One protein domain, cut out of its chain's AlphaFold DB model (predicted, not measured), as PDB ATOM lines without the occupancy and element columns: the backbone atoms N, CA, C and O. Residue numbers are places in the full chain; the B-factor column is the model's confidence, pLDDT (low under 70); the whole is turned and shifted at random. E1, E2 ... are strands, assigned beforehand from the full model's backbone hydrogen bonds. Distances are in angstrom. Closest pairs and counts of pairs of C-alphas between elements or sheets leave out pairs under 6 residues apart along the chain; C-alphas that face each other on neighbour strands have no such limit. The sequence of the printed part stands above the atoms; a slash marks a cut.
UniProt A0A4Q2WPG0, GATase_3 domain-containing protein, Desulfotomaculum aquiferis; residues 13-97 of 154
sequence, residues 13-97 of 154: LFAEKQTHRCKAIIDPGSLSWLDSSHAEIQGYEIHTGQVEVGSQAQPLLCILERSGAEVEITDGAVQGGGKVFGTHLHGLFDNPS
ATOM      1  N   LEU A  13     111.772 134.144 163.347       49.81
ATOM      2  CA  LEU A  13     111.602 132.834 163.965       49.81
ATOM      3  C   LEU A  13     111.246 133.032 165.441       49.81
ATOM      4  O   LEU A  13     111.985 133.692 166.169       49.81
ATOM      5  N   PHE A  14     110.143 132.444 165.898       55.38
ATOM      6  CA  PHE A  14     109.917 132.239 167.323       55.38
ATOM      7  C   PHE A  14     111.037 131.361 167.892       55.38
ATOM      8  O   PHE A  14     111.471 130.403 167.251       55.38
ATOM      9  N   ALA A  15     111.478 131.664 169.116       59.59
ATOM     10  CA  ALA A  15     112.445 130.830 169.831       59.59
ATOM     11  C   ALA A  15     111.903 129.409 170.085       59.59
ATOM     12  O   ALA A  15     112.672 128.453 170.162       59.59
ATOM     13  N   GLU A  16     110.575 129.269 170.159       64.19
ATOM     14  CA  GLU A  16     109.883 128.016 170.434       64.19
ATOM     15  C   GLU A  16     108.827 127.715 169.365       64.19
ATOM     16  O   GLU A  16     108.058 128.586 168.942       64.19
ATOM     17  N   LYS A  17     108.783 126.449 168.933       73.50
ATOM     18  CA  LYS A  17     107.782 125.931 167.995       73.50
ATOM     19  C   LYS A  17     106.389 126.109 168.594       73.50
ATOM     20  O   LYS A  17     106.106 125.570 169.658       73.50
ATOM     21  N   GLN A  18     105.511 126.808 167.885       73.50
ATOM     22  CA  GLN A  18     104.116 126.930 168.293       73.50
ATOM     23  C   GLN A  18     103.376 125.653 167.888       73.50
ATOM     24  O   GLN A  18     103.524 125.200 166.754       73.50
ATOM     25  N   THR A  19     102.625 125.051 168.810       85.19
ATOM     26  CA  THR A  19     101.764 123.890 168.541       85.19
ATOM     27  C   THR A  19     100.442 124.078 169.263       85.19
ATOM     28  O   THR A  19     100.332 123.758 170.446       85.19
ATOM     29  N   HIS A  20      99.441 124.605 168.567       87.75
ATOM     30  CA  HIS A  20      98.140 124.888 169.166       87.75
ATOM     31  C   HIS A  20      97.016 124.326 168.317       87.75
ATOM     32  O   HIS A  20      97.024 124.467 167.098       87.75
ATOM     33  N   ARG A  21      96.027 123.710 168.966       92.75
ATOM     34  CA  ARG A  21      94.739 123.439 168.327       92.75
ATOM     35  C   ARG A  21      93.921 124.721 168.354       92.75
ATOM     36  O   ARG A  21      93.817 125.333 169.415       92.75
ATOM     37  N   CYS A  22      93.339 125.088 167.222       95.69
ATOM     38  CA  CYS A  22      92.631 126.350 167.087       95.69
ATOM     39  C   CYS A  22      91.208 126.141 166.561       95.69
ATOM     40  O   CYS A  22      90.967 125.271 165.714       95.69
ATOM     41  N   LYS A  23      90.283 126.968 167.048       97.00
ATOM     42  CA  LYS A  23      88.989 127.216 166.406       97.00
ATOM     43  C   LYS A  23      88.983 128.639 165.886       97.00
ATOM     44  O   LYS A  23      89.430 129.551 166.583       97.00
ATOM     45  N   ALA A  24      88.487 128.816 164.676       96.94
ATOM     46  CA  ALA A  24      88.468 130.104 164.017       96.94
ATOM     47  C   ALA A  24      87.173 130.308 163.243       96.94
ATOM     48  O   ALA A  24      86.492 129.350 162.874       96.94
ATOM     49  N   ILE A  25      86.876 131.569 162.965       97.00
ATOM     50  CA  ILE A  25      85.816 131.985 162.062       97.00
ATOM     51  C   ILE A  25      86.435 132.723 160.876       97.00
ATOM     52  O   ILE A  25      87.266 133.616 161.053       97.00
ATOM     53  N   ILE A  26      86.066 132.325 159.661       96.12
ATOM     54  CA  ILE A  26      86.393 133.080 158.448       96.12
ATOM     55  C   ILE A  26      85.624 134.403 158.477       96.12
ATOM     56  O   ILE A  26      84.416 134.406 158.722       96.12
ATOM     57  N   ASP A  27      86.302 135.512 158.185       90.12
ATOM     58  CA  ASP A  27      85.675 136.836 158.184       90.12
ATOM     59  C   ASP A  27      84.543 136.901 157.132       90.12
ATOM     60  O   ASP A  27      84.778 136.562 155.961       90.12
ATOM     61  N   PRO A  28      83.302 137.278 157.489       81.94
ATOM     62  CA  PRO A  28      82.191 137.303 156.547       81.94
ATOM     63  C   PRO A  28      82.480 138.137 155.292       81.94
ATOM     64  O   PRO A  28      82.884 139.294 155.352       81.94
ATOM     65  N   GLY A  29      82.245 137.552 154.115       80.12
ATOM     66  CA  GLY A  29      82.460 138.230 152.832       80.12
ATOM     67  C   GLY A  29      83.917 138.276 152.350       80.12
ATOM     68  O   GLY A  29      84.151 138.664 151.205       80.12
ATOM     69  N   SER A  30      84.886 137.809 153.149       86.56
ATOM     70  CA  SER A  30      86.283 137.634 152.716       86.56
ATOM     71  C   SER A  30      86.398 136.655 151.539       86.56
ATOM     72  O   SER A  30      87.116 136.895 150.560       86.56
ATOM     73  N   LEU A  31      85.631 135.566 151.605       93.12
ATOM     74  CA  LEU A  31      85.557 134.511 150.607       93.12
ATOM     75  C   LEU A  31      84.181 134.535 149.944       93.12
ATOM     76  O   LEU A  31      83.205 134.034 150.491       93.12
ATOM     77  N   SER A  32      84.108 135.080 148.728       92.75
ATOM     78  CA  SER A  32      82.843 135.213 147.975       92.75
ATOM     79  C   SER A  32      82.154 133.883 147.645       92.75
ATOM     80  O   SER A  32      81.003 133.864 147.218       92.75
ATOM     81  N   TRP A  33      82.876 132.778 147.803       93.69
ATOM     82  CA  TRP A  33      82.441 131.430 147.477       93.69
ATOM     83  C   TRP A  33      82.054 130.585 148.689       93.69
ATOM     84  O   TRP A  33      81.596 129.460 148.500       93.69
ATOM     85  N   LEU A  34      82.282 131.082 149.904       94.81
ATOM     86  CA  LEU A  34      82.017 130.340 151.128       94.81
ATOM     87  C   LEU A  34      80.568 130.556 151.569       94.81
ATOM     88  O   LEU A  34      80.115 131.697 151.665       94.81
ATOM     89  N   ASP A  35      79.849 129.476 151.871       93.25
ATOM     90  CA  ASP A  35      78.570 129.583 152.570       93.25
ATOM     91  C   ASP A  35      78.817 130.056 154.012       93.25
ATOM     92  O   ASP A  35      79.661 129.506 154.720       93.25
ATOM     93  N   SER A  36      78.077 131.066 154.478       91.50
ATOM     94  CA  SER A  36      78.249 131.620 155.827       91.50
ATOM     95  C   SER A  36      78.064 130.586 156.940       91.50
ATOM     96  O   SER A  36      78.672 130.715 157.999       91.50
ATOM     97  N   SER A  37      77.264 129.541 156.710       93.06
ATOM     98  CA  SER A  37      77.090 128.436 157.664       93.06
ATOM     99  C   SER A  37      78.321 127.527 157.783       93.06
ATOM    100  O   SER A  37      78.408 126.722 158.706       93.06
ATOM    101  N   HIS A  38      79.292 127.665 156.877       93.44
ATOM    102  CA  HIS A  38      80.552 126.925 156.854       93.44
ATOM    103  C   HIS A  38      81.761 127.791 157.262       93.44
ATOM    104  O   HIS A  38      82.904 127.382 157.051       93.44
ATOM    105  N   ALA A  39      81.525 128.987 157.815       94.94
ATOM    106  CA  ALA A  39      82.575 129.928 158.208       94.94
ATOM    107  C   ALA A  39      83.347 129.505 159.467       94.94
ATOM    108  O   ALA A  39      84.504 129.892 159.627       94.94
ATOM    109  N   GLU A  40      82.733 128.707 160.342       96.75
ATOM    110  CA  GLU A  40      83.415 128.129 161.498       96.75
ATOM    111  C   GLU A  40      84.303 126.959 161.077       96.75
ATOM    112  O   GLU A  40      83.856 125.997 160.446       96.75
ATOM    113  N   ILE A  41      85.574 127.029 161.462       96.12
ATOM    114  CA  ILE A  41      86.587 126.053 161.083       96.12
ATOM    115  C   ILE A  41      87.460 125.656 162.267       96.12
ATOM    116  O   ILE A  41      87.640 126.389 163.243       96.12
ATOM    117  N   GLN A  42      88.045 124.470 162.158       96.06
ATOM    118  CA  GLN A  42      89.065 123.983 163.075       96.06
ATOM    119  C   GLN A  42      90.376 123.769 162.332       96.06
ATOM    120  O   GLN A  42      90.402 123.403 161.156       96.06
ATOM    121  N   GLY A  43      91.473 123.957 163.049       93.50
ATOM    122  CA  GLY A  43      92.802 123.719 162.520       93.50
ATOM    123  C   GLY A  43      93.837 123.679 163.626       93.50
ATOM    124  O   GLY A  43      93.521 123.500 164.808       93.50
ATOM    125  N   TYR A  44      95.091 123.828 163.234       91.25
ATOM    126  CA  TYR A  44      96.187 123.920 164.179       91.25
ATOM    127  C   TYR A  44      97.288 124.847 163.676       91.25
ATOM    128  O   TYR A  44      97.556 124.944 162.482       91.25
ATOM    129  N   GLU A  45      97.964 125.500 164.605       88.94
ATOM    130  CA  GLU A  45      99.194 126.234 164.343       88.94
ATOM    131  C   GLU A  45     100.371 125.301 164.599       88.94
ATOM    132  O   GLU A  45     100.524 124.806 165.715       88.94
ATOM    133  N   ILE A  46     101.193 125.045 163.577       83.38
ATOM    134  CA  ILE A  46     102.496 124.387 163.724       83.38
ATOM    135  C   ILE A  46     103.517 125.156 162.893       83.38
ATOM    136  O   ILE A  46     103.805 124.813 161.750       83.38
ATOM    137  N   HIS A  47     104.073 126.217 163.466       73.62
ATOM    138  CA  HIS A  47     105.052 127.036 162.765       73.62
ATOM    139  C   HIS A  47     106.071 127.654 163.719       73.62
ATOM    140  O   HIS A  47     105.881 127.746 164.933       73.62
ATOM    141  N   THR A  48     107.183 128.066 163.122       70.19
ATOM    142  CA  THR A  48     108.228 128.850 163.783       70.19
ATOM    143  C   THR A  48     108.338 130.241 163.160       70.19
ATOM    144  O   THR A  48     108.834 131.140 163.812       70.19
ATOM    145  N   GLY A  49     107.859 130.453 161.928       65.88
ATOM    146  CA  GLY A  49     107.894 131.763 161.269       65.88
ATOM    147  C   GLY A  49     106.700 132.648 161.626       65.88
ATOM    148  O   GLY A  49     105.599 132.136 161.825       65.88
ATOM    149  N   GLN A  50     106.919 133.961 161.670       66.19
ATOM    150  CA  GLN A  50     105.874 134.988 161.613       66.19
ATOM    151  C   GLN A  50     105.739 135.534 160.189       66.19
ATOM    152  O   GLN A  50     106.723 135.601 159.453       66.19
ATOM    153  N   VAL A  51     104.533 135.953 159.810       67.38
ATOM    154  CA  VAL A  51     104.297 136.741 158.596       67.38
ATOM    155  C   VAL A  51     103.851 138.132 159.003       67.38
ATOM    156  O   VAL A  51     102.894 138.295 159.754       67.38
ATOM    157  N   GLU A  52     104.533 139.138 158.468       66.06
ATOM    158  CA  GLU A  52     104.029 140.503 158.485       66.06
ATOM    159  C   GLU A  52     103.143 140.708 157.267       66.06
ATOM    160  O   GLU A  52     103.587 140.682 156.113       66.06
ATOM    161  N   VAL A  53     101.858 140.904 157.522       69.12
ATOM    162  CA  VAL A  53     100.914 141.189 156.455       69.12
ATOM    163  C   VAL A  53     101.080 142.651 156.028       69.12
ATOM    164  O   VAL A  53     101.226 143.543 156.863       69.12
ATOM    165  N   GLY A  54     101.101 142.919 154.718       67.94
ATOM    166  CA  GLY A  54     101.202 144.292 154.221       67.94
ATOM    167  C   GLY A  54     100.019 145.143 154.697       67.94
ATOM    168  O   GLY A  54      98.911 144.639 154.838       67.94
ATOM    169  N   SER A  55     100.216 146.452 154.872       69.56
ATOM    170  CA  SER A  55      99.214 147.377 155.446       69.56
ATOM    171  C   SER A  55      97.876 147.482 154.696       69.56
ATOM    172  O   SER A  55      96.950 148.130 155.171       69.56
ATOM    173  N   GLN A  56      97.773 146.894 153.504       73.44
ATOM    174  CA  GLN A  56      96.568 146.874 152.668       73.44
ATOM    175  C   GLN A  56      95.845 145.519 152.692       73.44
ATOM    176  O   GLN A  56      94.777 145.381 152.098       73.44
ATOM    177  N   ALA A  57      96.435 144.501 153.311       75.00
ATOM    178  CA  ALA A  57      95.865 143.169 153.338       75.00
ATOM    179  C   ALA A  57      94.745 143.084 154.378       75.00
ATOM    180  O   ALA A  57      94.895 143.534 155.511       75.00
ATOM    181  N   GLN A  58      93.622 142.499 153.970       86.94
ATOM    182  CA  GLN A  58      92.527 142.172 154.876       86.94
ATOM    183  C   GLN A  58      92.798 140.797 155.488       86.94
ATOM    184  O   GLN A  58      93.202 139.908 154.728       86.94
ATOM    185  N   PRO A  59      92.602 140.610 156.806       90.06
ATOM    186  CA  PRO A  59      92.748 139.304 157.434       90.06
ATOM    187  C   PRO A  59      91.756 138.304 156.832       90.06
ATOM    188  O   PRO A  59      90.694 138.682 156.341       90.06
ATOM    189  N   LEU A  60      92.115 137.021 156.830       93.88
ATOM    190  CA  LEU A  60      91.223 135.974 156.324       93.88
ATOM    191  C   LEU A  60      90.253 135.495 157.410       93.88
ATOM    192  O   LEU A  60      89.101 135.172 157.121       93.88
ATOM    193  N   LEU A  61      90.744 135.385 158.642       95.00
ATOM    194  CA  LEU A  61      90.028 134.740 159.733       95.00
ATOM    195  C   LEU A  61      90.389 135.337 161.092       95.00
ATOM    196  O   LEU A  61      91.418 135.998 161.244       95.00
ATOM    197  N   CYS A  62      89.545 135.055 162.080       95.69
ATOM    198  CA  CYS A  62      89.802 135.317 163.489       95.69
ATOM    199  C   CYS A  62      89.814 133.997 164.267       95.69
ATOM    200  O   CYS A  62      88.856 133.224 164.214       95.69
ATOM    201  N   ILE A  63      90.906 133.723 164.972       95.75
ATOM    202  CA  ILE A  63      91.047 132.606 165.903       95.75
ATOM    203  C   ILE A  63      90.391 133.016 167.219       95.75
ATOM    204  O   ILE A  63      90.787 134.013 167.820       95.75
ATOM    205  N   LEU A  64      89.406 132.223 167.646       97.25
ATOM    206  CA  LEU A  64      88.585 132.465 168.838       97.25
ATOM    207  C   LEU A  64      88.990 131.576 170.021       97.25
ATOM    208  O   LEU A  64      88.741 131.897 171.179       97.25
ATOM    209  N   GLU A  65      89.620 130.436 169.739       96.88
ATOM    210  CA  GLU A  65      90.113 129.511 170.757       96.88
ATOM    211  C   GLU A  65      91.484 128.983 170.340       96.88
ATOM    212  O   GLU A  65      91.652 128.536 169.203       96.88
ATOM    213  N   ARG A  66      92.446 128.983 171.266       94.44
ATOM    214  CA  ARG A  66      93.806 128.462 171.080       94.44
ATOM    215  C   ARG A  66      94.169 127.567 172.261       94.44
ATOM    216  O   ARG A  66      94.372 128.027 173.376       94.44
ATOM    217  N   SER A  67      94.265 126.260 172.012       92.38
ATOM    218  CA  SER A  67      94.540 125.222 173.027       92.38
ATOM    219  C   SER A  67      93.582 125.248 174.226       92.38
ATOM    220  O   SER A  67      94.005 125.057 175.361       92.38
ATOM    221  N   GLY A  68      92.292 125.478 173.966       91.56
ATOM    222  CA  GLY A  68      91.244 125.522 174.988       91.56
ATOM    223  C   GLY A  68      91.092 126.866 175.706       91.56
ATOM    224  O   GLY A  68      90.169 127.004 176.503       91.56
ATOM    225  N   ALA A  69      91.955 127.848 175.435       94.56
ATOM    226  CA  ALA A  69      91.805 129.210 175.938       94.56
ATOM    227  C   ALA A  69      91.104 130.096 174.901       94.56
ATOM    228  O   ALA A  69      91.461 130.054 173.720       94.56
ATOM    229  N   GLU A  70      90.144 130.907 175.348       96.88
ATOM    230  CA  GLU A  70      89.534 131.953 174.523       96.88
ATOM    231  C   GLU A  70      90.574 133.022 174.171       96.88
ATOM    232  O   GLU A  70      91.345 133.473 175.023       96.88
ATOM    233  N   VAL A  71      90.611 133.402 172.899       96.06
ATOM    234  CA  VAL A  71      91.519 134.409 172.344       96.06
ATOM    235  C   VAL A  71      90.801 135.185 171.241       96.06
ATOM    236  O   VAL A  71      89.748 134.772 170.773       96.06
ATOM    237  N   GLU A  72      91.384 136.292 170.794       95.44
ATOM    238  CA  GLU A  72      90.932 137.005 169.598       95.44
ATOM    239  C   GLU A  72      92.170 137.394 168.789       95.44
ATOM    240  O   GLU A  72      92.866 138.361 169.103       95.44
ATOM    241  N   ILE A  73      92.522 136.563 167.806       91.38
ATOM    242  CA  ILE A  73      93.746 136.722 167.008       91.38
ATOM    243  C   ILE A  73      93.370 136.685 165.534       91.38
ATOM    244  O   ILE A  73      92.867 135.678 165.041       91.38
ATOM    245  N   THR A  74      93.646 137.764 164.809       91.75
ATOM    246  CA  THR A  74      93.488 137.778 163.355       91.75
ATOM    247  C   THR A  74      94.632 137.018 162.690       91.75
ATOM    248  O   THR A  74      95.794 137.164 163.069       91.75
ATOM    249  N   ASP A  75      94.311 136.202 161.690       90.38
ATOM    250  CA  ASP A  75      95.309 135.470 160.913       90.38
ATOM    251  C   ASP A  75      94.956 135.426 159.422       90.38
ATOM    252  O   ASP A  75      93.810 135.583 158.980       90.38
ATOM    253  N   GLY A  76      96.005 135.208 158.637       90.00
ATOM    254  CA  GLY A  76      95.930 135.075 157.204       90.00
ATOM    255  C   GLY A  76      95.651 136.388 156.497       90.00
ATOM    256  O   GLY A  76      95.629 137.469 157.081       90.00
ATOM    257  N   ALA A  77      95.470 136.280 155.192       91.38
ATOM    258  CA  ALA A  77      95.112 137.409 154.366       91.38
ATOM    259  C   ALA A  77      94.397 136.980 153.094       91.38
ATOM    260  O   ALA A  77      94.584 135.865 152.600       91.38
ATOM    261  N   VAL A  78      93.584 137.887 152.559       91.31
ATOM    262  CA  VAL A  78      92.709 137.636 151.415       91.31
ATOM    263  C   VAL A  78      92.703 138.806 150.429       91.31
ATOM    264  O   VAL A  78      92.792 139.975 150.803       91.31
ATOM    265  N   GLN A  79      92.583 138.496 149.137       88.56
ATOM    266  CA  GLN A  79      92.422 139.477 148.068       88.56
ATOM    267  C   GLN A  79      91.522 138.948 146.942       88.56
ATOM    268  O   GLN A  79      91.413 137.743 146.688       88.56
ATOM    269  N   GLY A  80      90.876 139.877 146.229       84.75
ATOM    270  CA  GLY A  80      90.121 139.572 145.012       84.75
ATOM    271  C   GLY A  80      88.891 138.697 145.260       84.75
ATOM    272  O   GLY A  80      88.598 137.832 144.437       84.75
ATOM    273  N   GLY A  81      88.216 138.888 146.402       80.81
ATOM    274  CA  GLY A  81      87.023 138.126 146.791       80.81
ATOM    275  C   GLY A  81      87.303 136.653 147.101       80.81
ATOM    276  O   GLY A  81      86.466 135.800 146.807       80.81
ATOM    277  N   GLY A  82      88.494 136.334 147.615       85.75
ATOM    278  CA  GLY A  82      88.883 134.961 147.941       85.75
ATOM    279  C   GLY A  82      89.506 134.179 146.785       85.75
ATOM    280  O   GLY A  82      89.562 132.953 146.843       85.75
ATOM    281  N   LYS A  83      89.970 134.858 145.725       87.31
ATOM    282  CA  LYS A  83      90.768 134.232 144.651       87.31
ATOM    283  C   LYS A  83      92.222 134.010 145.057       87.31
ATOM    284  O   LYS A  83      92.851 133.073 144.575       87.31
ATOM    285  N   VAL A  84      92.741 134.876 145.923       89.69
ATOM    286  CA  VAL A  84      94.068 134.759 146.527       89.69
ATOM    287  C   VAL A  84      93.871 134.864 148.028       89.69
ATOM    288  O   VAL A  84      93.336 135.862 148.503       89.69
ATOM    289  N   PHE A  85      94.255 133.828 148.763       92.62
ATOM    290  CA  PHE A  85      94.178 133.814 150.216       92.62
ATOM    291  C   PHE A  85      95.238 132.882 150.802       92.62
ATOM    292  O   PHE A  85      95.727 131.978 150.122       92.62
ATOM    293  N   GLY A  86      95.590 133.106 152.063       90.38
ATOM    294  CA  GLY A  86      96.518 132.275 152.822       90.38
ATOM    295  C   GLY A  86      96.324 132.472 154.320       90.38
ATOM    296  O   GLY A  86      95.774 133.485 154.738       90.38
ATOM    297  N   THR A  87      96.748 131.497 155.118       91.12
ATOM    298  CA  THR A  87      96.633 131.478 156.585       91.12
ATOM    299  C   THR A  87      97.712 130.567 157.164       91.12
ATOM    300  O   THR A  87      98.146 129.626 156.492       91.12
ATOM    301  N   HIS A  88      98.158 130.854 158.388       88.06
ATOM    302  CA  HIS A  88      99.044 129.972 159.151       88.06
ATOM    303  C   HIS A  88      98.308 128.803 159.800       88.06
ATOM    304  O   HIS A  88      98.941 127.845 160.251       88.06
ATOM    305  N   LEU A  89      96.977 128.856 159.819       91.19
ATOM    306  CA  LEU A  89      96.138 127.779 160.292       91.19
ATOM    307  C   LEU A  89      96.238 126.586 159.336       91.19
ATOM    308  O   LEU A  89      95.637 126.536 158.257       91.19
ATOM    309  N   HIS A  90      96.995 125.580 159.752       90.50
ATOM    310  CA  HIS A  90      97.036 124.307 159.058       90.50
ATOM    311  C   HIS A  90      95.708 123.568 159.225       90.50
ATOM    312  O   HIS A  90      94.988 123.732 160.211       90.50
ATOM    313  N   GLY A  91      95.395 122.708 158.257       90.38
ATOM    314  CA  GLY A  91      94.143 121.954 158.261       90.38
ATOM    315  C   GLY A  91      92.934 122.756 157.778       90.38
ATOM    316  O   GLY A  91      91.820 122.272 157.918       90.38
ATOM    317  N   LEU A  92      93.116 123.926 157.150       93.12
ATOM    318  CA  LEU A  92      92.008 124.692 156.560       93.12
ATOM    319  C   LEU A  92      91.084 123.805 155.700       93.12
ATOM    320  O   LEU A  92      89.870 123.808 155.880       93.12
ATOM    321  N   PHE A  93      91.668 122.974 154.833       92.50
ATOM    322  CA  PHE A  93      90.935 122.050 153.959       92.50
ATOM    323  C   PHE A  93      90.563 120.706 154.608       92.50
ATOM    324  O   PHE A  93      89.910 119.889 153.963       92.50
ATOM    325  N   ASP A  94      90.916 120.481 155.876       90.31
ATOM    326  CA  ASP A  94      90.381 119.361 156.660       90.31
ATOM    327  C   ASP A  94      88.938 119.640 157.128       90.31
ATOM    328  O   ASP A  94      88.288 118.742 157.660       90.31
ATOM    329  N   ASN A  95      88.420 120.857 156.900       92.38
ATOM    330  CA  ASN A  95      87.029 121.249 157.125       92.38
ATOM    331  C   ASN A  95      86.189 120.893 155.880       92.38
ATOM    332  O   ASN A  95      86.273 121.599 154.868       92.38
ATOM    333  N   PRO A  96      85.376 119.813 155.899       90.56
ATOM    334  CA  PRO A  96      84.804 119.252 154.671       90.56
ATOM    335  C   PRO A  96      83.831 120.189 153.955       90.56
ATOM    336  O   PRO A  96      83.797 120.204 152.725       90.56
ATOM    337  N   SER A  97      83.061 120.979 154.707       92.12
ATOM    338  CA  SER A  97      82.104 121.926 154.134       92.12
ATOM    339  C   SER A  97      82.812 123.070 153.402       92.12
ATOM    340  O   SER A  97      82.510 123.324 152.238       92.12
TER     341      SER A  97
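This is residues 13 to 97 of the 154 residues of the protein "GATase_3 domain-containing protein" of Desulfotomaculum aquiferis (UniProt A0A4Q2WPG0). A twisted antiparallel sheet of four strands is built of two hairpins, the long, sharply bent E1 and E2 and the shorter E3 and E4, side by side through E1 and E3. A small separate hairpin, E5 and E6, continues from the end of E4, and the loop of residues 27 to 39 joins E1 to E2 at the opposite end of the longest axis from the bend of E1. The printed part has 85 residues, with no named helix and six named strands, E1 to E6 along the chain; the larger sheet has the order E2, E1, E3, E4, and the class is all strand. The whole is compact, with a radius of gyration of the C-alphas of 12.7 A and spans of 37 by 28 by 20 A.

E1, residues 13 to 26, begins at C-alpha 13 (111.602, 132.834, 163.965) and is 25.8 A long. E2, residues 40 to 53, is 22.4 A long. E3 is residues 61 to 66, 13.5 A long, and E4 is residues 69 to 75, 16.6 A long, beginning at C-alpha 69 (91.805, 129.210, 175.938). E5, residues 77 to 79, and E6, residues 84 to 86, are 7.2 A each; E6 ends at C-alpha 86 (96.518, 132.275, 152.822).

E1 and E2 form a hairpin, antiparallel at 144 degrees, with N 22 and O 43 at 2.9 A and N 14 and O 48 at 2.8 A, within hydrogen-bond range. E1 bends by 108 degrees at residue 16, and E2 bends by 116 degrees at residue 48. On the other side of E1 is E3, antiparallel at 110 degrees, with N 25 and O 62 at 2.9 A. E3 and E4 form a hairpin at 155 degrees, with N 63 and O 73 at 2.8 A. The edge strands E2 and E4 are apart. From E2 to E4 the strands' lines turn by 121 degrees. E4 runs on into E5 across one residue, at 37 degrees. E5 and E6 form a hairpin, antiparallel at 176 degrees, with N 77 and O 86 at 2.8 A. The closest C-alphas of E2 and E5 are those of Val 53 and Ala 77, 7.2 A apart. E6 is apart from E1, E2, E3 and E4.

The two C-alphas farthest apart, those of Ala 15 and Asp 35, are 38.0 A from each other. The printed part has no cut. The link from E1 to E2, 13 residues, is long; that from E2 to E3 is short, and the other three are tight. The mean pLDDT of the printed part is 86.8, and residues 13 to 16 and 49 to 55 are under 70.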